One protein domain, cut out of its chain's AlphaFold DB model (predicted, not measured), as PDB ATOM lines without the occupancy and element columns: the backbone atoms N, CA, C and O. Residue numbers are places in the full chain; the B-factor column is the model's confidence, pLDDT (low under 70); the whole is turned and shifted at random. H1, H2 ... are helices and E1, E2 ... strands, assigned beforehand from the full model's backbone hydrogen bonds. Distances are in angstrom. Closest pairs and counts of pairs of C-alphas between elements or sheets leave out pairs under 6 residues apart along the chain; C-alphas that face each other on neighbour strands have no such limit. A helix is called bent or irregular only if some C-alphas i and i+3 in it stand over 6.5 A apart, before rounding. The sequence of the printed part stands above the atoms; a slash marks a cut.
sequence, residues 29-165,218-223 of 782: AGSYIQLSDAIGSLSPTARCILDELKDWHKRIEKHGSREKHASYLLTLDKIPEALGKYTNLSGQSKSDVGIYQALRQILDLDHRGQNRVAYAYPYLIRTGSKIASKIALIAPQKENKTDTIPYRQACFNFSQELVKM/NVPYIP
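This is residues 29 to 165 and 218 to 223 of the 782 residues of an uncharacterized protein of Leptospira ilyithenensis (UniProt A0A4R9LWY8). What shape do the parts make? A long hairpin of two strands, E2 and E3, has helix H4 packed on it mainly through E2, while three crossed helices gather at its open end, H1 crossing H2 and H3, with H1 and H2 reaching E3. The short strands E1 and E4 pair as a small second sheet, and residues 61 to 66 stick out. What is the make-up? The printed part has 143 residues, with four named helices and four named strands in the order E1 H1 H2 H3 E2 E3 E4 H4; both sheets, E2 - E3 and E1 - E4, are antiparallel, and the class is mixed, helices and strands. How compact is it? It is compact, with a radius of gyration of the C-alphas of 15.1 A and spans of 43 by 32 by 32 A.

Where are the strands? E2 is residues 119 to 127, 24.4 A long, from C-alpha 119 at (130.465, 178.240, 136.695), and E3 is residues 130 to 138, 25.7 A. E1 is residues 32 to 34, 6.6 A, and E4 residues 145 to 147, 6.7 A. Where are the helices? H4 is residues 149 to 165, 24.3 A, ending at C-alpha 165 at (153.676, 168.761, 145.841); H1 is residues 44 to 62, 27.5 A; H2 is residues 76 to 84, 13.7 A; H3 is residues 96 to 106, 15.3 A. Which are irregular? H4 is, with C-alphas 158 and 161 7.4 A apart and a kink of 41 degrees near residue 159, and H2 only just, with C-alphas 77 and 80 6.9 A apart.

How do the strands pair? The hairpin E2 and E3 is antiparallel at 154 degrees, with N 125 and O 132 2.8 A apart; E1 and E4 are antiparallel at 152 degrees, with N 33 and O 146 2.9 A apart. What comes close to the hairpin? The closest C-alphas are Leu 124 of E2 and Ser 159 of H4, 4.9 A, Leu 76 of H2 and Ile 135 of E3, 5.5 A, and Leu 53 of H1 and Ile 138 of E3, 6.4 A. How do the helices stand? H1 touches H3 with residues 45 to 49 alone, about perpendicular at 74 degrees, closest at the C-alphas of Ala 46 and Ala 102, 4.5 A; H4 is apart from H1, H2 and H3. Every O i to N i+4 pair is within hydrogen-bond range in H1 and H3, against 3 of 5 in H2 and 11 of 13 in H4.

How far does it reach? The two C-alphas farthest apart, those of Asn 88 and Lys 164, are 44.8 A apart. Where is it cut or linked at length? Residues 166 to 217 are not printed, and C-alphas 165 and 218 are 26.8 A apart; the links H1 to H2, H2 to H3 and H3 to E2 are long. Where is confidence low? The pLDDT is under 70 at residues 29 to 31, 36 to 40, 62 to 67 and 141 to 144.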
ATOM      1  N   ALA A  29     132.994 192.105 135.472       37.31
ATOM      2  CA  ALA A  29     131.819 191.332 135.049       37.31
ATOM      3  C   ALA A  29     132.015 189.802 135.178       37.31
ATOM      4  O   ALA A  29     131.039 189.051 135.210       37.31
ATOM      5  N   GLY A  30     133.264 189.338 135.311       53.88
ATOM      6  CA  GLY A  30     133.661 187.927 135.267       53.88
ATOM      7  C   GLY A  30     133.555 187.151 136.584       53.88
ATOM      8  O   GLY A  30     134.019 186.013 136.640       53.88
ATOM      9  N   SER A  31     132.950 187.710 137.636       67.31
ATOM     10  CA  SER A  31     132.849 187.070 138.965       67.31
ATOM     11  C   SER A  31     131.437 186.621 139.335       67.31
ATOM     12  O   SER A  31     131.240 186.037 140.392       67.31
ATOM     13  N   TYR A  32     130.439 186.851 138.478       81.06
ATOM     14  CA  TYR A  32     129.049 186.510 138.785       81.06
ATOM     15  C   TYR A  32     128.505 185.416 137.857       81.06
ATOM     16  O   TYR A  32     128.962 185.258 136.723       81.06
ATOM     17  N   ILE A  33     127.538 184.643 138.352       86.00
ATOM     18  CA  ILE A  33     126.637 183.800 137.547       86.00
ATOM     19  C   ILE A  33     125.207 184.312 137.699       86.00
ATOM     20  O   ILE A  33     124.806 184.696 138.801       86.00
ATOM     21  N   GLN A  34     124.454 184.344 136.604       83.88
ATOM     22  CA  GLN A  34     123.092 184.881 136.558       83.88
ATOM     23  C   GLN A  34     122.050 183.781 136.817       83.88
ATOM     24  O   GLN A  34     122.338 182.596 136.650       83.88
ATOM     25  N   LEU A  35     120.832 184.154 137.225       79.06
ATOM     26  CA  LEU A  35     119.694 183.223 137.256       79.06
ATOM     27  C   LEU A  35     119.351 182.713 135.849       79.06
ATOM     28  O   LEU A  35     119.489 183.433 134.865       79.06
ATOM     29  N   SER A  36     118.843 181.479 135.769       66.06
ATOM     30  CA  SER A  36     118.493 180.798 134.510       66.06
ATOM     31  C   SER A  36     117.508 181.563 133.623       66.06
ATOM     32  O   SER A  36     117.468 181.319 132.423       66.06
ATOM     33  N   ASP A  37     116.744 182.488 134.206       63.66
ATOM     34  CA  ASP A  37     115.746 183.307 133.513       63.66
ATOM     35  C   ASP A  37     116.384 184.381 132.612       63.66
ATOM     36  O   ASP A  37     115.702 184.977 131.782       63.66
ATOM     37  N   ALA A  38     117.696 184.611 132.753       55.34
ATOM     38  CA  ALA A  38     118.461 185.557 131.946       55.34
ATOM     39  C   ALA A  38     118.951 184.982 130.600       55.34
ATOM     40  O   ALA A  38     119.362 185.751 129.732       55.34
ATOM     41  N   ILE A  39     118.897 183.657 130.395       62.69
ATOM     42  CA  ILE A  39     119.331 183.007 129.146       62.69
ATOM     43  C   ILE A  39     118.112 182.509 128.351       62.69
ATOM     44  O   ILE A  39     117.254 181.796 128.872       62.69
ATOM     45  N   GLY A  40     118.056 182.847 127.056       64.25
ATOM     46  CA  GLY A  40     117.079 182.303 126.103       64.25
ATOM     47  C   GLY A  40     117.135 180.770 125.979       64.25
ATOM     48  O   GLY A  40     118.135 180.143 126.305       64.25
ATOM     49  N   SER A  41     116.030 180.158 125.531       71.56
ATOM     50  CA  SER A  41     115.734 178.708 125.534       71.56
ATOM     51  C   SER A  41     116.910 177.743 125.816       71.56
ATOM     52  O   SER A  41     117.545 177.226 124.898       71.56
ATOM     53  N   LEU A  42     117.143 177.422 127.094       85.31
ATOM     54  CA  LEU A  42     118.050 176.338 127.493       85.31
ATOM     55  C   LEU A  42     117.526 174.976 127.021       85.31
ATOM     56  O   LEU A  42     116.324 174.703 127.141       85.31
ATOM     57  N   SER A  43     118.431 174.107 126.562       89.38
ATOM     58  CA  SER A  43     118.099 172.719 126.222       89.38
ATOM     59  C   SER A  43     117.552 171.942 127.434       89.38
ATOM     60  O   SER A  43     117.876 172.273 128.580       89.38
ATOM     61  N   PRO A  44     116.752 170.876 127.223       89.06
ATOM     62  CA  PRO A  44     116.269 170.030 128.316       89.06
ATOM     63  C   PRO A  44     117.406 169.477 129.187       89.06
ATOM     64  O   PRO A  44     117.302 169.497 130.409       89.06
ATOM     65  N   THR A  45     118.521 169.062 128.573       91.94
ATOM     66  CA  THR A  45     119.713 168.594 129.294       91.94
ATOM     67  C   THR A  45     120.315 169.692 130.169       91.94
ATOM     68  O   THR A  45     120.575 169.448 131.344       91.94
ATOM     69  N   ALA A  46     120.492 170.908 129.637       91.56
ATOM     70  CA  ALA A  46     121.020 172.043 130.397       91.56
ATOM     71  C   ALA A  46     120.152 172.382 131.617       91.56
ATOM     72  O   ALA A  46     120.684 172.614 132.702       91.56
ATOM     73  N   ARG A  47     118.821 172.339 131.467       89.44
ATOM     74  CA  ARG A  47     117.882 172.544 132.583       89.44
ATOM     75  C   ARG A  47     118.037 171.470 133.658       89.44
ATOM     76  O   ARG A  47     118.227 171.820 134.817       89.44
ATOM     77  N   CYS A  48     118.066 170.191 133.279       91.19
ATOM     78  CA  CYS A  48     118.247 169.099 134.241       91.19
ATOM     79  C   CYS A  48     119.596 169.172 134.982       91.19
ATOM     80  O   CYS A  48     119.651 168.869 136.174       91.19
ATOM     81  N   ILE A  49     120.679 169.595 134.309       92.94
ATOM     82  CA  ILE A  49     121.978 169.832 134.964       92.94
ATOM     83  C   ILE A  49     121.855 170.953 136.006       92.94
ATOM     84  O   ILE A  49     122.312 170.787 137.136       92.94
ATOM     85  N   LEU A  50     121.224 172.080 135.657       90.81
ATOM     86  CA  LEU A  50     121.018 173.194 136.591       90.81
ATOM     87  C   LEU A  50     120.131 172.808 137.780       90.81
ATOM     88  O   LEU A  50     120.413 173.230 138.902       90.81
ATOM     89  N   ASP A  51     119.095 172.005 137.559       88.94
ATOM     90  CA  ASP A  51     118.199 171.539 138.619       88.94
ATOM     91  C   ASP A  51     118.925 170.603 139.593       88.94
ATOM     92  O   ASP A  51     118.878 170.828 140.806       88.94
ATOM     93  N   GLU A  52     119.698 169.631 139.090       90.94
ATOM     94  CA  GLU A  52     120.528 168.791 139.962       90.94
ATOM     95  C   GLU A  52     121.563 169.634 140.717       90.94
ATOM     96  O   GLU A  52     121.770 169.402 141.909       90.94
ATOM     97  N   LEU A  53     122.180 170.637 140.079       90.06
ATOM     98  CA  LEU A  53     123.098 171.547 140.764       90.06
ATOM     99  C   LEU A  53     122.395 172.279 141.911       90.06
ATOM    100  O   LEU A  53     122.901 172.272 143.035       90.06
ATOM    101  N   LYS A  54     121.219 172.868 141.676       86.62
ATOM    102  CA  LYS A  54     120.437 173.558 142.718       86.62
ATOM    103  C   LYS A  54     120.077 172.613 143.869       86.62
ATOM    104  O   LYS A  54     120.267 172.962 145.037       86.62
ATOM    105  N   ASP A  55     119.619 171.404 143.564       86.75
ATOM    106  CA  ASP A  55     119.246 170.412 144.578       86.75
ATOM    107  C   ASP A  55     120.450 169.850 145.336       86.75
ATOM    108  O   ASP A  55     120.364 169.546 146.532       86.75
ATOM    109  N   TRP A  56     121.597 169.730 144.673       87.12
ATOM    110  CA  TRP A  56     122.853 169.354 145.305       87.12
ATOM    111  C   TRP A  56     123.285 170.393 146.342       87.12
ATOM    112  O   TRP A  56     123.568 170.040 147.486       87.12
ATOM    113  N   HIS A  57     123.235 171.681 146.011       80.56
ATOM    114  CA  HIS A  57     123.603 172.723 146.967       80.56
ATOM    115  C   HIS A  57     122.632 172.820 148.152       80.56
ATOM    116  O   HIS A  57     123.083 172.917 149.295       80.56
ATOM    117  N   LYS A  58     121.316 172.684 147.923       81.19
ATOM    118  CA  LYS A  58     120.324 172.605 149.014       81.19
ATOM    119  C   LYS A  58     120.609 171.455 149.982       81.19
ATOM    120  O   LYS A  58     120.345 171.583 151.178       81.19
ATOM    121  N   ARG A  59     121.119 170.318 149.488       79.81
ATOM    122  CA  ARG A  59     121.538 169.196 150.345       79.81
ATOM    123  C   ARG A  59     122.724 169.584 151.222       79.81
ATOM    124  O   ARG A  59     122.677 169.329 152.421       79.81
ATOM    125  N   ILE A  60     123.736 170.244 150.663       73.94
ATOM    126  CA  ILE A  60     124.928 170.684 151.409       73.94
ATOM    127  C   ILE A  60     124.566 171.718 152.484       73.94
ATOM    128  O   ILE A  60     125.019 171.583 153.619       73.94
ATOM    129  N   GLU A  61     123.719 172.708 152.168       70.56
ATOM    130  CA  GLU A  61     123.291 173.743 153.130       70.56
ATOM    131  C   GLU A  61     122.648 173.129 154.388       70.56
ATOM    132  O   GLU A  61     122.886 173.589 155.506       70.56
ATOM    133  N   LYS A  62     121.883 172.039 154.235       64.50
ATOM    134  CA  LYS A  62     121.235 171.333 155.354       64.50
ATOM    135  C   LYS A  62     122.214 170.607 156.284       64.50
ATOM    136  O   LYS A  62     121.843 170.310 157.416       64.50
ATOM    137  N   HIS A  63     123.443 170.332 155.843       57.19
ATOM    138  CA  HIS A  63     124.459 169.642 156.647       57.19
ATOM    139  C   HIS A  63     125.258 170.570 157.583       57.19
ATOM    140  O   HIS A  63     126.093 170.084 158.342       57.19
ATOM    141  N   GLY A  64     124.982 171.881 157.597       44.66
ATOM    142  CA  GLY A  64     125.454 172.793 158.648       44.66
ATOM    143  C   GLY A  64     126.947 173.152 158.616       44.66
ATOM    144  O   GLY A  64     127.452 173.697 159.599       44.66
ATOM    145  N   SER A  65     127.664 172.878 157.521       51.44
ATOM    146  CA  SER A  65     129.056 173.327 157.373       51.44
ATOM    147  C   SER A  65     129.109 174.849 157.217       51.44
ATOM    148  O   SER A  65     128.498 175.400 156.303       51.44
ATOM    149  N   ARG A  66     129.849 175.530 158.104       50.47
ATOM    150  CA  ARG A  66     130.108 176.980 158.016       50.47
ATOM    151  C   ARG A  66     131.042 177.344 156.857       50.47
ATOM    152  O   ARG A  66     130.953 178.455 156.352       50.47
ATOM    153  N   GLU A  67     131.899 176.417 156.429       55.12
ATOM    154  CA  GLU A  67     132.849 176.623 155.332       55.12
ATOM    155  C   GLU A  67     132.443 175.826 154.086       55.12
ATOM    156  O   GLU A  67     132.081 174.643 154.162       55.12
ATOM    157  N   LYS A  68     132.497 176.489 152.924       70.44
ATOM    158  CA  LYS A  68     132.301 175.863 151.612       70.44
ATOM    159  C   LYS A  68     133.554 175.051 151.286       70.44
ATOM    160  O   LYS A  68     134.603 175.626 151.030       70.44
ATOM    161  N   HIS A  69     133.445 173.728 151.296       78.38
ATOM    162  CA  HIS A  69     134.559 172.828 150.998       78.38
ATOM    163  C   HIS A  69     134.398 172.198 149.605       78.38
ATOM    164  O   HIS A  69     133.309 171.739 149.252       78.38
ATOM    165  N   ALA A  70     135.481 172.142 148.822       81.06
ATOM    166  CA  ALA A  70     135.462 171.718 147.416       81.06
ATOM    167  C   ALA A  70     134.883 170.307 147.202       81.06
ATOM    168  O   ALA A  70     134.134 170.080 146.255       81.06
ATOM    169  N   SER A  71     135.159 169.368 148.117       79.44
ATOM    170  CA  SER A  71     134.660 167.982 148.032       79.44
ATOM    171  C   SER A  71     133.139 167.847 148.128       79.44
ATOM    172  O   SER A  71     132.599 166.801 147.762       79.44
ATOM    173  N   TYR A  72     132.450 168.878 148.623       83.19
ATOM    174  CA  TYR A  72     130.998 168.881 148.688       83.19
ATOM    175  C   TYR A  72     130.364 169.313 147.375       83.19
ATOM    176  O   TYR A  72     129.184 169.053 147.209       83.19
ATOM    177  N   LEU A  73     131.087 169.931 146.440       86.75
ATOM    178  CA  LEU A  73     130.511 170.405 145.182       86.75
ATOM    179  C   LEU A  73     130.192 169.244 144.227       86.75
ATOM    180  O   LEU A  73     130.822 168.183 144.264       86.75
ATOM    181  N   LEU A  74     129.190 169.444 143.368       90.81
ATOM    182  CA  LEU A  74     128.889 168.491 142.305       90.81
ATOM    183  C   LEU A  74     129.978 168.590 141.238       90.81
ATOM    184  O   LEU A  74     130.350 169.685 140.821       90.81
ATOM    185  N   THR A  75     130.477 167.444 140.792       93.75
ATOM    186  CA  THR A  75     131.563 167.366 139.820       93.75
ATOM    187  C   THR A  75     131.089 166.805 138.488       93.75
ATOM    188  O   THR A  75     130.138 166.023 138.439       93.75
ATOM    189  N   LEU A  76     131.762 167.197 137.403       94.88
ATOM    190  CA  LEU A  76     131.410 166.813 136.034       94.88
ATOM    191  C   LEU A  76     131.287 165.291 135.842       94.88
ATOM    192  O   LEU A  76     130.357 164.829 135.191       94.88
ATOM    193  N   ASP A  77     132.158 164.502 136.472       91.44
ATOM    194  CA  ASP A  77     132.140 163.036 136.398       91.44
ATOM    195  C   ASP A  77     130.880 162.394 137.002       91.44
ATOM    196  O   ASP A  77     130.561 161.252 136.680       91.44
ATOM    197  N   LYS A  78     130.137 163.122 137.843       92.44
ATOM    198  CA  LYS A  78     128.876 162.660 138.445       92.44
ATOM    199  C   LYS A  78     127.638 163.082 137.652       92.44
ATOM    200  O   LYS A  78     126.538 162.612 137.940       92.44
ATOM    201  N   ILE A  79     127.792 163.961 136.658       92.94
ATOM    202  CA  ILE A  79     126.676 164.455 135.842       92.94
ATOM    203  C   ILE A  79     125.989 163.330 135.053       92.94
ATOM    204  O   ILE A  79     124.760 163.282 135.102       92.94
ATOM    205  N   PRO A  80     126.698 162.391 134.391       90.75
ATOM    206  CA  PRO A  80     126.037 161.292 133.683       90.75
ATOM    207  C   PRO A  80     125.126 160.453 134.593       90.75
ATOM    208  O   PRO A  80     123.981 160.171 134.240       90.75
ATOM    209  N   GLU A  81     125.600 160.113 135.796       90.25
ATOM    210  CA  GLU A  81     124.823 159.367 136.795       90.25
ATOM    211  C   GLU A  81     123.602 160.171 137.269       90.25
ATOM    212  O   GLU A  81     122.489 159.644 137.341       90.25
ATOM    213  N   ALA A  82     123.780 161.470 137.530       89.19
ATOM    214  CA  ALA A  82     122.686 162.349 137.924       89.19
ATOM    215  C   ALA A  82     121.604 162.471 136.838       89.19
ATOM    216  O   ALA A  82     120.414 162.370 137.139       89.19
ATOM    217  N   LEU A  83     122.008 162.618 135.572       90.62
ATOM    218  CA  LEU A  83     121.092 162.658 134.430       90.62
ATOM    219  C   LEU A  83     120.399 161.312 134.179       90.62
ATOM    220  O   LEU A  83     119.300 161.277 133.621       90.62
ATOM    221  N   GLY A  84     120.988 160.204 134.637       88.00
ATOM    222  CA  GLY A  84     120.384 158.872 134.603       88.00
ATOM    223  C   GLY A  84     119.001 158.811 135.263       88.00
ATOM    224  O   GLY A  84     118.126 158.106 134.759       88.00
ATOM    225  N   LYS A  85     118.769 159.622 136.307       88.69
ATOM    226  CA  LYS A  85     117.495 159.710 137.050       88.69
ATOM    227  C   LYS A  85     116.335 160.278 136.222       88.69
ATOM    228  O   LYS A  85     115.174 160.040 136.543       88.69
ATOM    229  N   TYR A  86     116.638 161.030 135.166       87.62
ATOM    230  CA  TYR A  86     115.654 161.734 134.350       87.62
ATOM    231  C   TYR A  86     115.171 160.835 133.208       87.62
ATOM    232  O   TYR A  86     115.868 160.628 132.211       87.62
ATOM    233  N   THR A  87     113.970 160.272 133.339       84.19
ATOM    234  CA  THR A  87     113.358 159.393 132.322       84.19
ATOM    235  C   THR A  87     112.898 160.149 131.071       84.19
ATOM    236  O   THR A  87     112.761 159.549 130.011       84.19
ATOM    237  N   ASN A  88     112.719 161.467 131.177       84.00
ATOM    238  CA  ASN A  88     112.325 162.374 130.096       84.00
ATOM    239  C   ASN A  88     113.475 162.766 129.146       84.00
ATOM    240  O   ASN A  88     113.218 163.372 128.108       84.00
ATOM    241  N   LEU A  89     114.729 162.442 129.476       88.31
ATOM    242  CA  LEU A  89     115.882 162.695 128.608       88.31
ATOM    243  C   LEU A  89     116.197 161.470 127.742       88.31
ATOM    244  O   LEU A  89     116.313 160.351 128.247       88.31
ATOM    245  N   SER A  90     116.406 161.692 126.441       88.25
ATOM    246  CA  SER A  90     116.844 160.642 125.514       88.25
ATOM    247  C   SER A  90     118.269 160.162 125.826       88.25
ATOM    248  O   SER A  90     119.056 160.881 126.442       88.25
ATOM    249  N   GLY A  91     118.642 158.962 125.363       84.75
ATOM    250  CA  GLY A  91     120.007 158.438 125.537       84.75
ATOM    251  C   GLY A  91     121.085 159.357 124.947       84.75
ATOM    252  O   GLY A  91     122.109 159.594 125.579       84.75
ATOM    253  N   GLN A  92     120.811 159.974 123.793       87.06
ATOM    254  CA  GLN A  92     121.704 160.964 123.178       87.06
ATOM    255  C   GLN A  92     121.862 162.221 124.049       87.06
ATOM    256  O   GLN A  92     122.963 162.752 124.170       87.06
ATOM    257  N   SER A  93     120.793 162.653 124.727       86.94
ATOM    258  CA  SER A  93     120.812 163.800 125.648       86.94
ATOM    259  C   SER A  93     121.645 163.550 126.912       86.94
ATOM    260  O   SER A  93     122.078 164.509 127.544       86.94
ATOM    261  N   LYS A  94     121.865 162.276 127.268       88.75
ATOM    262  CA  LYS A  94     122.676 161.825 128.415       88.75
ATOM    263  C   LYS A  94     124.122 161.476 128.038       88.75
ATOM    264  O   LYS A  94     124.912 161.168 128.923       88.75
ATOM    265  N   SER A  95     124.451 161.483 126.746       90.69
ATOM    266  CA  SER A  95     125.796 161.176 126.245       90.69
ATOM    267  C   SER A  95     126.798 162.292 126.560       90.69
ATOM    268  O   SER A  95     126.401 163.435 126.787       90.69
ATOM    269  N   ASP A  96     128.096 161.987 126.486       91.19
ATOM    270  CA  ASP A  96     129.178 162.958 126.712       91.19
ATOM    271  C   ASP A  96     129.068 164.188 125.788       91.19
ATOM    272  O   ASP A  96     129.273 165.323 126.219       91.19
ATOM    273  N   VAL A  97     128.648 163.982 124.533       92.00
ATOM    274  CA  VAL A  97     128.403 165.061 123.558       92.00
ATOM    275  C   VAL A  97     127.194 165.912 123.957       92.00
ATOM    276  O   VAL A  97     127.243 167.138 123.861       92.00
ATOM    277  N   GLY A  98     126.118 165.281 124.440       92.06
ATOM    278  CA  GLY A  98     124.931 165.987 124.935       92.06
ATOM    279  C   GLY A  98     125.232 166.824 126.180       92.06
ATOM    280  O   GLY A  98     124.802 167.975 126.276       92.06
ATOM    281  N   ILE A  99     126.038 166.282 127.099       94.44
ATOM    282  CA  ILE A  99     126.523 166.998 128.286       94.44
ATOM    283  C   ILE A  99     127.404 168.178 127.869       94.44
ATOM    284  O   ILE A  99     127.199 169.284 128.359       94.44
ATOM    285  N   TYR A 100     128.325 167.991 126.924       94.56
ATOM    286  CA  TYR A 100     129.174 169.070 126.416       94.56
ATOM    287  C   TYR A 100     128.377 170.229 125.808       94.56
ATOM    288  O   TYR A 100     128.631 171.390 126.129       94.56
ATOM    289  N   GLN A 101     127.375 169.934 124.975       93.25
ATOM    290  CA  GLN A 101     126.500 170.964 124.405       93.25
ATOM    291  C   GLN A 101     125.716 171.712 125.491       93.25
ATOM    292  O   GLN A 101     125.575 172.932 125.419       93.25
ATOM    293  N   ALA A 102     125.249 171.003 126.521       93.50
ATOM    294  CA  ALA A 102     124.589 171.621 127.663       93.50
ATOM    295  C   ALA A 102     125.544 172.517 128.472       93.50
ATOM    296  O   ALA A 102     125.166 173.632 128.829       93.50
ATOM    297  N   LEU A 103     126.789 172.077 128.706       93.75
ATOM    298  CA  LEU A 103     127.832 172.881 129.353       93.75
ATOM    299  C   LEU A 103     128.144 174.153 128.560       93.75
ATOM    300  O   LEU A 103     128.220 175.226 129.151       93.75
ATOM    301  N   ARG A 104     128.259 174.053 127.228       91.75
ATOM    302  CA  ARG A 104     128.490 175.201 126.338       91.75
ATOM    303  C   ARG A 104     127.421 176.286 126.509       91.75
ATOM    304  O   ARG A 104     127.767 177.463 126.539       91.75
ATOM    305  N   GLN A 105     126.160 175.882 126.689       90.50
ATOM    306  CA  GLN A 105     125.034 176.789 126.944       90.50
ATOM    307  C   GLN A 105     125.095 177.417 128.342       90.50
ATOM    308  O   GLN A 105     125.000 178.632 128.472       90.50
ATOM    309  N   ILE A 106     125.252 176.612 129.401       91.56
ATOM    310  CA  ILE A 106     125.154 177.129 130.780       91.56
ATOM    311  C   ILE A 106     126.391 177.920 131.223       91.56
ATOM    312  O   ILE A 106     126.273 178.801 132.074       91.56
ATOM    313  N   LEU A 107     127.561 177.617 130.653       90.94
ATOM    314  CA  LEU A 107     128.804 178.369 130.855       90.94
ATOM    315  C   LEU A 107     128.935 179.548 129.881       90.94
ATOM    316  O   LEU A 107     129.874 180.329 130.011       90.94
ATOM    317  N   ASP A 108     128.004 179.671 128.928       87.88
ATOM    318  CA  ASP A 108     127.950 180.730 127.919       87.88
ATOM    319  C   ASP A 108     129.265 180.885 127.133       87.88
ATOM    320  O   ASP A 108     129.808 181.977 126.971       87.88
ATOM    321  N   LEU A 109     129.813 179.763 126.651       86.00
ATOM    322  CA  LEU A 109     131.115 179.766 125.967       86.00
ATOM    323  C   LEU A 109     131.090 180.584 124.667       86.00
ATOM    324  O   LEU A 109     132.110 181.154 124.289       86.00
ATOM    325  N   ASP A 110     129.933 180.672 124.006       84.44
ATOM    326  CA  ASP A 110     129.764 181.400 122.742       84.44
ATOM    327  C   ASP A 110     129.843 182.924 122.915       84.44
ATOM    328  O   ASP A 110     130.311 183.616 122.012       84.44
ATOM    329  N   HIS A 111     129.472 183.446 124.090       83.06
ATOM    330  CA  HIS A 111     129.563 184.874 124.423       83.06
ATOM    331  C   HIS A 111     130.593 185.146 125.527       83.06
ATOM    332  O   HIS A 111     130.460 186.098 126.298       83.06
ATOM    333  N   ARG A 112     131.640 184.311 125.616       79.69
ATOM    334  CA  ARG A 112     132.762 184.468 126.564       79.69
ATOM    335  C   ARG A 112     132.327 184.563 128.037       79.69
ATOM    336  O   ARG A 112     132.984 185.215 128.844       79.69
ATOM    337  N   GLY A 113     131.228 183.910 128.401       79.31
ATOM    338  CA  GLY A 113     130.758 183.819 129.779       79.31
ATOM    339  C   GLY A 113     130.036 185.061 130.308       79.31
ATOM    340  O   GLY A 113     129.810 185.127 131.517       79.31
ATOM    341  N   GLN A 114     129.668 186.032 129.460       79.81
ATOM    342  CA  GLN A 114     129.005 187.275 129.888       79.81
ATOM    343  C   GLN A 114     127.659 187.028 130.594       79.81
ATOM    344  O   GLN A 114     127.325 187.713 131.565       79.81
ATOM    345  N   ASN A 115     126.904 186.022 130.144       82.50
ATOM    346  CA  ASN A 115     125.571 185.685 130.651       82.50
ATOM    347  C   ASN A 115     125.494 184.283 131.261       82.50
ATOM    348  O   ASN A 115     124.411 183.719 131.376       82.50
ATOM    349  N   ARG A 116     126.625 183.708 131.676       87.56
ATOM    350  CA  ARG A 116     126.682 182.349 132.234       87.56
ATOM    351  C   ARG A 116     125.752 182.160 133.447       87.56
ATOM    352  O   ARG A 116     125.683 182.997 134.351       87.56
ATOM    353  N   VAL A 117     125.082 181.011 133.493       89.12
ATOM    354  CA  VAL A 117     124.165 180.574 134.576       89.12
ATOM    355  C   VAL A 117     124.728 179.415 135.395       89.12
ATOM    356  O   VAL A 117     124.096 178.926 136.330       89.12
ATOM    357  N   ALA A 118     125.933 178.974 135.051       91.00
ATOM    358  CA  ALA A 118     126.751 178.082 135.846       91.00
ATOM    359  C   ALA A 118     128.212 178.532 135.776       91.00
ATOM    360  O   ALA A 118     128.610 179.287 134.887       91.00
ATOM    361  N   TYR A 119     129.019 178.055 136.716       91.44
ATOM    362  CA  TYR A 119     130.465 178.240 136.695       91.44
ATOM    363  C   TYR A 119     131.151 176.900 136.931       91.44
ATOM    364  O   TYR A 119     130.684 176.088 137.734       91.44
ATOM    365  N   ALA A 120     132.233 176.667 136.194       93.19
ATOM    366  CA  ALA A 120     133.046 175.467 136.278       93.19
ATOM    367  C   ALA A 120     134.433 175.846 136.788       93.19
ATOM    368  O   ALA A 120     135.027 176.798 136.285       93.19
ATOM    369  N   TYR A 121     134.950 175.104 137.765       94.94
ATOM    370  CA  TYR A 121     136.294 175.342 138.279       94.94
ATOM    371  C   TYR A 121     136.974 174.032 138.714       94.94
ATOM    372  O   TYR A 121     136.330 173.196 139.358       94.94
ATOM    373  N   PRO A 122     138.255 173.800 138.374       95.38
ATOM    374  CA  PRO A 122     138.968 172.589 138.754       95.38
ATOM    375  C   PRO A 122     139.388 172.597 140.223       95.38
ATOM    376  O   PRO A 122     139.716 173.630 140.799       95.38
ATOM    377  N   TYR A 123     139.501 171.414 140.809       95.56
ATOM    378  CA  TYR A 123     140.306 171.201 142.005       95.56
ATOM    379  C   TYR A 123     141.049 169.871 141.909       95.56
ATOM    380  O   TYR A 123     140.634 168.946 141.202       95.56
ATOM    381  N   LEU A 124     142.183 169.783 142.594       95.62
ATOM    382  CA  LEU A 124     143.043 168.610 142.577       95.62
ATOM    383  C   LEU A 124     142.681 167.670 143.723       95.62
ATOM    384  O   LEU A 124     142.396 168.103 144.835       95.62
ATOM    385  N   ILE A 125     142.719 166.368 143.454       93.62
ATOM    386  CA  ILE A 125     142.556 165.311 144.453       93.62
ATOM    387  C   ILE A 125     143.684 164.293 144.331       93.62
ATOM    388  O   ILE A 125     144.237 164.061 143.252       93.62
ATOM    389  N   ARG A 126     143.988 163.626 145.442       91.12
ATOM    390  CA  ARG A 126     144.897 162.483 145.452       91.12
ATOM    391  C   ARG A 126     144.110 161.187 145.277       91.12
ATOM    392  O   ARG A 126     143.338 160.803 146.151       91.12
ATOM    393  N   THR A 127     144.364 160.483 144.182       85.94
ATOM    394  CA  THR A 127     143.791 159.163 143.892       85.94
ATOM    395  C   THR A 127     144.911 158.126 143.962       85.94
ATOM    396  O   THR A 127     145.622 157.867 142.988       85.94
ATOM    397  N   GLY A 128     145.123 157.568 145.158       83.12
ATOM    398  CA  GLY A 128     146.242 156.666 145.441       83.12
ATOM    399  C   GLY A 128     147.598 157.380 145.358       83.12
ATOM    400  O   GLY A 128     147.896 158.276 146.152       83.12
ATOM    401  N   SER A 129     148.441 156.970 144.405       79.75
ATOM    402  CA  SER A 129     149.750 157.590 144.144       79.75
ATOM    403  C   SER A 129     149.716 158.708 143.097       79.75
ATOM    404  O   SER A 129     150.737 159.359 142.889       79.75
ATOM    405  N   LYS A 130     148.575 158.933 142.433       87.81
ATOM    406  CA  LYS A 130     148.433 159.930 141.366       87.81
ATOM    407  C   LYS A 130     147.604 161.120 141.836       87.81
ATOM    408  O   LYS A 130     146.714 160.977 142.674       87.81
ATOM    409  N   ILE A 131     147.886 162.283 141.259       91.62
ATOM    410  CA  ILE A 131     147.058 163.479 141.404       91.62
ATOM    411  C   ILE A 131     146.146 163.555 140.181       91.62
ATOM    412  O   ILE A 131     146.596 163.357 139.051       91.62
ATOM    413  N   ALA A 132     144.860 163.778 140.422       92.00
ATOM    414  CA  ALA A 132     143.835 163.901 139.397       92.00
ATOM    415  C   ALA A 132     143.077 165.216 139.583       92.00
ATOM    416  O   ALA A 132     142.951 165.712 140.701       92.00
ATOM    417  N   SER A 133     142.558 165.764 138.490       94.81
ATOM    418  CA  SER A 133     141.680 166.928 138.515       94.81
ATOM    419  C   SER A 133     140.214 166.487 138.550       94.81
ATOM    420  O   SER A 133     139.822 165.488 137.940       94.81
ATOM    421  N   LYS A 134     139.396 167.228 139.291       95.12
ATOM    422  CA  LYS A 134     137.933 167.148 139.275       95.12
ATOM    423  C   LYS A 134     137.390 168.517 138.902       95.12
ATOM    424  O   LYS A 134     137.892 169.523 139.388       95.12
ATOM    425  N   ILE A 135     136.376 168.553 138.043       96.25
ATOM    426  CA  ILE A 135     135.759 169.805 137.593       96.25
ATOM    427  C   ILE A 135     134.501 170.032 138.421       96.25
ATOM    428  O   ILE A 135     133.514 169.320 138.233       96.25
ATOM    429  N   ALA A 136     134.548 170.973 139.363       94.31
ATOM    430  CA  ALA A 136     133.391 171.368 140.155       94.31
ATOM    431  C   ALA A 136     132.470 172.268 139.328       94.31
ATOM    432  O   ALA A 136     132.939 173.132 138.591       94.31
ATOM    433  N   LEU A 137     131.163 172.075 139.481       93.19
ATOM    434  CA  LEU A 137     130.124 172.875 138.847       93.19
ATOM    435  C   LEU A 137     129.271 173.548 139.921       93.19
ATOM    436  O   LEU A 137     128.873 172.915 140.905       93.19
ATOM    437  N   ILE A 138     128.964 174.827 139.715       89.19
ATOM    438  CA  ILE A 138     128.094 175.606 140.599       89.19
ATOM    439  C   ILE A 138     126.982 176.299 139.817       89.19
ATOM    440  O   ILE A 138     127.170 176.693 138.668       89.19
ATOM    441  N   ALA A 139     125.830 176.452 140.466       86.44
ATOM    442  CA  ALA A 139     124.649 177.140 139.950       86.44
ATOM    443  C   ALA A 139     124.178 178.197 140.968       86.44
ATOM    444  O   ALA A 139     124.418 178.024 142.172       86.44
ATOM    445  N   PRO A 140     123.498 179.268 140.521       79.88
ATOM    446  CA  PRO A 140     123.005 180.334 141.393       79.88
ATOM    447  C   PRO A 140     122.051 179.788 142.463       79.88
ATOM    448  O   PRO A 140     121.204 178.938 142.175       79.88
ATOM    449  N   GLN A 141     122.202 180.261 143.706       67.56
ATOM    450  CA  GLN A 141     121.547 179.647 144.870       67.56
ATOM    451  C   GLN A 141     120.209 180.286 145.257       67.56
ATOM    452  O   GLN A 141     119.270 179.540 145.528       67.56
ATOM    453  N   LYS A 142     120.094 181.623 145.293       63.62
ATOM    454  CA  LYS A 142     118.859 182.356 145.683       63.62
ATOM    455  C   LYS A 142     118.770 183.788 145.119       63.62
ATOM    456  O   LYS A 142     117.677 184.328 145.027       63.62
ATOM    457  N   GLU A 143     119.898 184.396 144.751       63.03
ATOM    458  CA  GLU A 143     120.004 185.782 144.270       63.03
ATOM    459  C   GLU A 143     120.017 185.866 142.734       63.03
ATOM    460  O   GLU A 143     120.445 184.924 142.068       63.03
ATOM    461  N   ASN A 144     119.619 187.019 142.172       66.88
ATOM    462  CA  ASN A 144     119.667 187.286 140.722       66.88
ATOM    463  C   ASN A 144     121.070 187.118 140.121       66.88
ATOM    464  O   ASN A 144     121.207 186.805 138.937       66.88
ATOM    465  N   LYS A 145     122.100 187.324 140.946       76.88
ATOM    466  CA  LYS A 145     123.507 187.087 140.636       76.88
ATOM    467  C   LYS A 145     124.155 186.390 141.827       76.88
ATOM    468  O   LYS A 145     123.884 186.766 142.957       76.88
ATOM    469  N   THR A 146     124.993 185.386 141.599       82.62
ATOM    470  CA  THR A 146     125.792 184.730 142.652       82.62
ATOM    471  C   THR A 146     127.274 184.974 142.394       82.62
ATOM    472  O   THR A 146     127.728 184.762 141.273       82.62
ATOM    473  N   ASP A 147     128.014 185.410 143.417       84.19
ATOM    474  CA  ASP A 147     129.470 185.590 143.351       84.19
ATOM    475  C   ASP A 147     130.194 184.229 143.329       84.19
ATOM    476  O   ASP A 147     129.958 183.355 144.176       84.19
ATOM    477  N   THR A 148     131.067 184.041 142.341       86.94
ATOM    478  CA  THR A 148     131.861 182.827 142.133       86.94
ATOM    479  C   THR A 148     133.177 182.836 142.906       86.94
ATOM    480  O   THR A 148     133.734 181.756 143.126       86.94
ATOM    481  N   ILE A 149     133.655 183.996 143.379       87.88
ATOM    482  CA  ILE A 149     134.956 184.139 144.058       87.88
ATOM    483  C   ILE A 149     135.092 183.186 145.258       87.88
ATOM    484  O   ILE A 149     136.092 182.465 145.313       87.88
ATOM    485  N   PRO A 150     134.107 183.066 146.176       86.12
ATOM    486  CA  PRO A 150     134.240 182.161 147.318       86.12
ATOM    487  C   PRO A 150     134.381 180.689 146.912       86.12
ATOM    488  O   PRO A 150     135.027 179.909 147.606       86.12
ATOM    489  N   TYR A 151     133.775 180.291 145.788       86.94
ATOM    490  CA  TYR A 151     133.859 178.922 145.277       86.94
ATOM    491  C   TYR A 151     135.203 178.657 144.601       86.94
ATOM    492  O   TYR A 151     135.829 177.636 144.882       86.94
ATOM    493  N   ARG A 152     135.669 179.601 143.771       91.06
ATOM    494  CA  ARG A 152     137.006 179.583 143.164       91.06
ATOM    495  C   ARG A 152     138.089 179.454 144.237       91.06
ATOM    496  O   ARG A 152     138.886 178.522 144.186       91.06
ATOM    497  N   GLN A 153     138.044 180.308 145.262       90.38
ATOM    498  CA  GLN A 153     138.986 180.269 146.385       90.38
ATOM    499  C   GLN A 153     138.913 178.950 147.160       90.38
ATOM    500  O   GLN A 153     139.949 178.360 147.444       90.38
ATOM    501  N   ALA A 154     137.716 178.437 147.459       89.56
ATOM    502  CA  ALA A 154     137.572 177.153 148.148       89.56
ATOM    503  C   ALA A 154     138.177 175.980 147.353       89.56
ATOM    504  O   ALA A 154     138.870 175.135 147.924       89.56
ATOM    505  N   CYS A 155     137.939 175.927 146.039       93.25
ATOM    506  CA  CYS A 155     138.505 174.906 145.158       93.25
ATOM    507  C   CYS A 155     140.026 175.021 145.021       93.25
ATOM    508  O   CYS A 155     140.728 174.003 145.070       93.25
ATOM    509  N   PHE A 156     140.542 176.240 144.877       95.12
ATOM    510  CA  PHE A 156     141.976 176.455 144.743       95.12
ATOM    511  C   PHE A 156     142.718 176.187 146.057       95.12
ATOM    512  O   PHE A 156     143.679 175.424 146.054       95.12
ATOM    513  N   ASN A 157     142.219 176.693 147.191       93.62
ATOM    514  CA  ASN A 157     142.785 176.438 148.521       93.62
ATOM    515  C   ASN A 157     142.852 174.938 148.828       93.62
ATOM    516  O   ASN A 157     143.865 174.451 149.321       93.62
ATOM    517  N   PHE A 158     141.816 174.179 148.456       92.94
ATOM    518  CA  PHE A 158     141.828 172.719 148.573       92.94
ATOM    519  C   PHE A 158     142.947 172.060 147.742       92.94
ATOM    520  O   PHE A 158     143.443 170.989 148.085       92.94
ATOM    521  N   SER A 159     143.353 172.698 146.645       95.62
ATOM    522  CA  SER A 159     144.361 172.187 145.716       95.62
ATOM    523  C   SER A 159     145.791 172.614 146.062       95.62
ATOM    524  O   SER A 159     146.715 171.959 145.589       95.62
ATOM    525  N   GLN A 160     145.999 173.663 146.867       95.38
ATOM    526  CA  GLN A 160     147.312 174.298 147.093       95.38
ATOM    527  C   GLN A 160     148.406 173.322 147.544       95.38
ATOM    528  O   GLN A 160     149.498 173.316 146.976       95.38
ATOM    529  N   GLU A 161     148.113 172.444 148.508       94.38
ATOM    530  CA  GLU A 161     149.086 171.447 148.981       94.38
ATOM    531  C   GLU A 161     149.494 170.480 147.854       94.38
ATOM    532  O   GLU A 161     150.668 170.141 147.695       94.38
ATOM    533  N   LEU A 162     148.533 170.072 147.019       95.25
ATOM    534  CA  LEU A 162     148.789 169.196 145.877       95.25
ATOM    535  C   LEU A 162     149.511 169.927 144.742       95.25
ATOM    536  O   LEU A 162     150.360 169.319 144.093       95.25
ATOM    537  N   VAL A 163     149.221 171.212 144.519       96.00
ATOM    538  CA  VAL A 163     149.956 172.072 143.574       96.00
ATOM    539  C   VAL A 163     151.418 172.178 143.997       96.00
ATOM    540  O   VAL A 163     152.306 171.908 143.190       96.00
ATOM    541  N   LYS A 164     151.677 172.478 145.275       95.19
ATOM    542  CA  LYS A 164     153.035 172.535 145.830       95.19
ATOM    543  C   LYS A 164     153.767 171.208 145.653       95.19
ATOM    544  O   LYS A 164     154.858 171.172 145.094       95.19
ATOM    545  N   MET A 165     153.120 170.102 146.021       93.31
ATOM    546  CA  MET A 165     153.676 168.761 145.841       93.31
ATOM    547  C   MET A 165     153.966 168.434 144.366       93.31
ATOM    548  O   MET A 165     154.962 167.768 144.074       93.31
ATOM    549  N   ASN A 218     135.678 161.783 129.077       90.25
ATOM    550  CA  ASN A 218     135.237 161.703 127.681       90.25
ATOM    551  C   ASN A 218     134.537 162.980 127.186       90.25
ATOM    552  O   ASN A 218     134.282 163.125 125.991       90.25
ATOM    553  N   VAL A 219     134.198 163.903 128.091       92.62
ATOM    554  CA  VAL A 219     133.610 165.188 127.713       92.62
ATOM    555  C   VAL A 219     134.711 166.040 127.067       92.62
ATOM    556  O   VAL A 219     135.805 166.139 127.624       92.62
ATOM    557  N   PRO A 220     134.469 166.675 125.907       91.88
ATOM    558  CA  PRO A 220     135.436 167.581 125.304       91.88
ATOM    559  C   PRO A 220     135.914 168.675 126.270       91.88
ATOM    560  O   PRO A 220     135.143 169.238 127.050       91.88
ATOM    561  N   TYR A 221     137.213 168.969 126.205       91.75
ATOM    562  CA  TYR A 221     137.885 169.898 127.111       91.75
ATOM    563  C   TYR A 221     137.462 171.351 126.887       91.75
ATOM    564  O   TYR A 221     137.548 171.869 125.772       91.75
ATOM    565  N   ILE A 222     137.106 172.022 127.983       91.06
ATOM    566  CA  ILE A 222     136.852 173.464 128.040       91.06
ATOM    567  C   ILE A 222     138.051 174.127 128.746       91.06
ATOM    568  O   ILE A 222     138.391 173.694 129.849       91.06
ATOM    569  N   PRO A 223     138.703 175.151 128.162       89.00
ATOM    570  CA  PRO A 223     139.804 175.873 128.797       89.00
ATOM    571  C   PRO A 223     139.422 176.471 130.149       89.00
ATOM    572  O   PRO A 223     138.440 177.200 130.257       89.00
TER     573      PRO A 223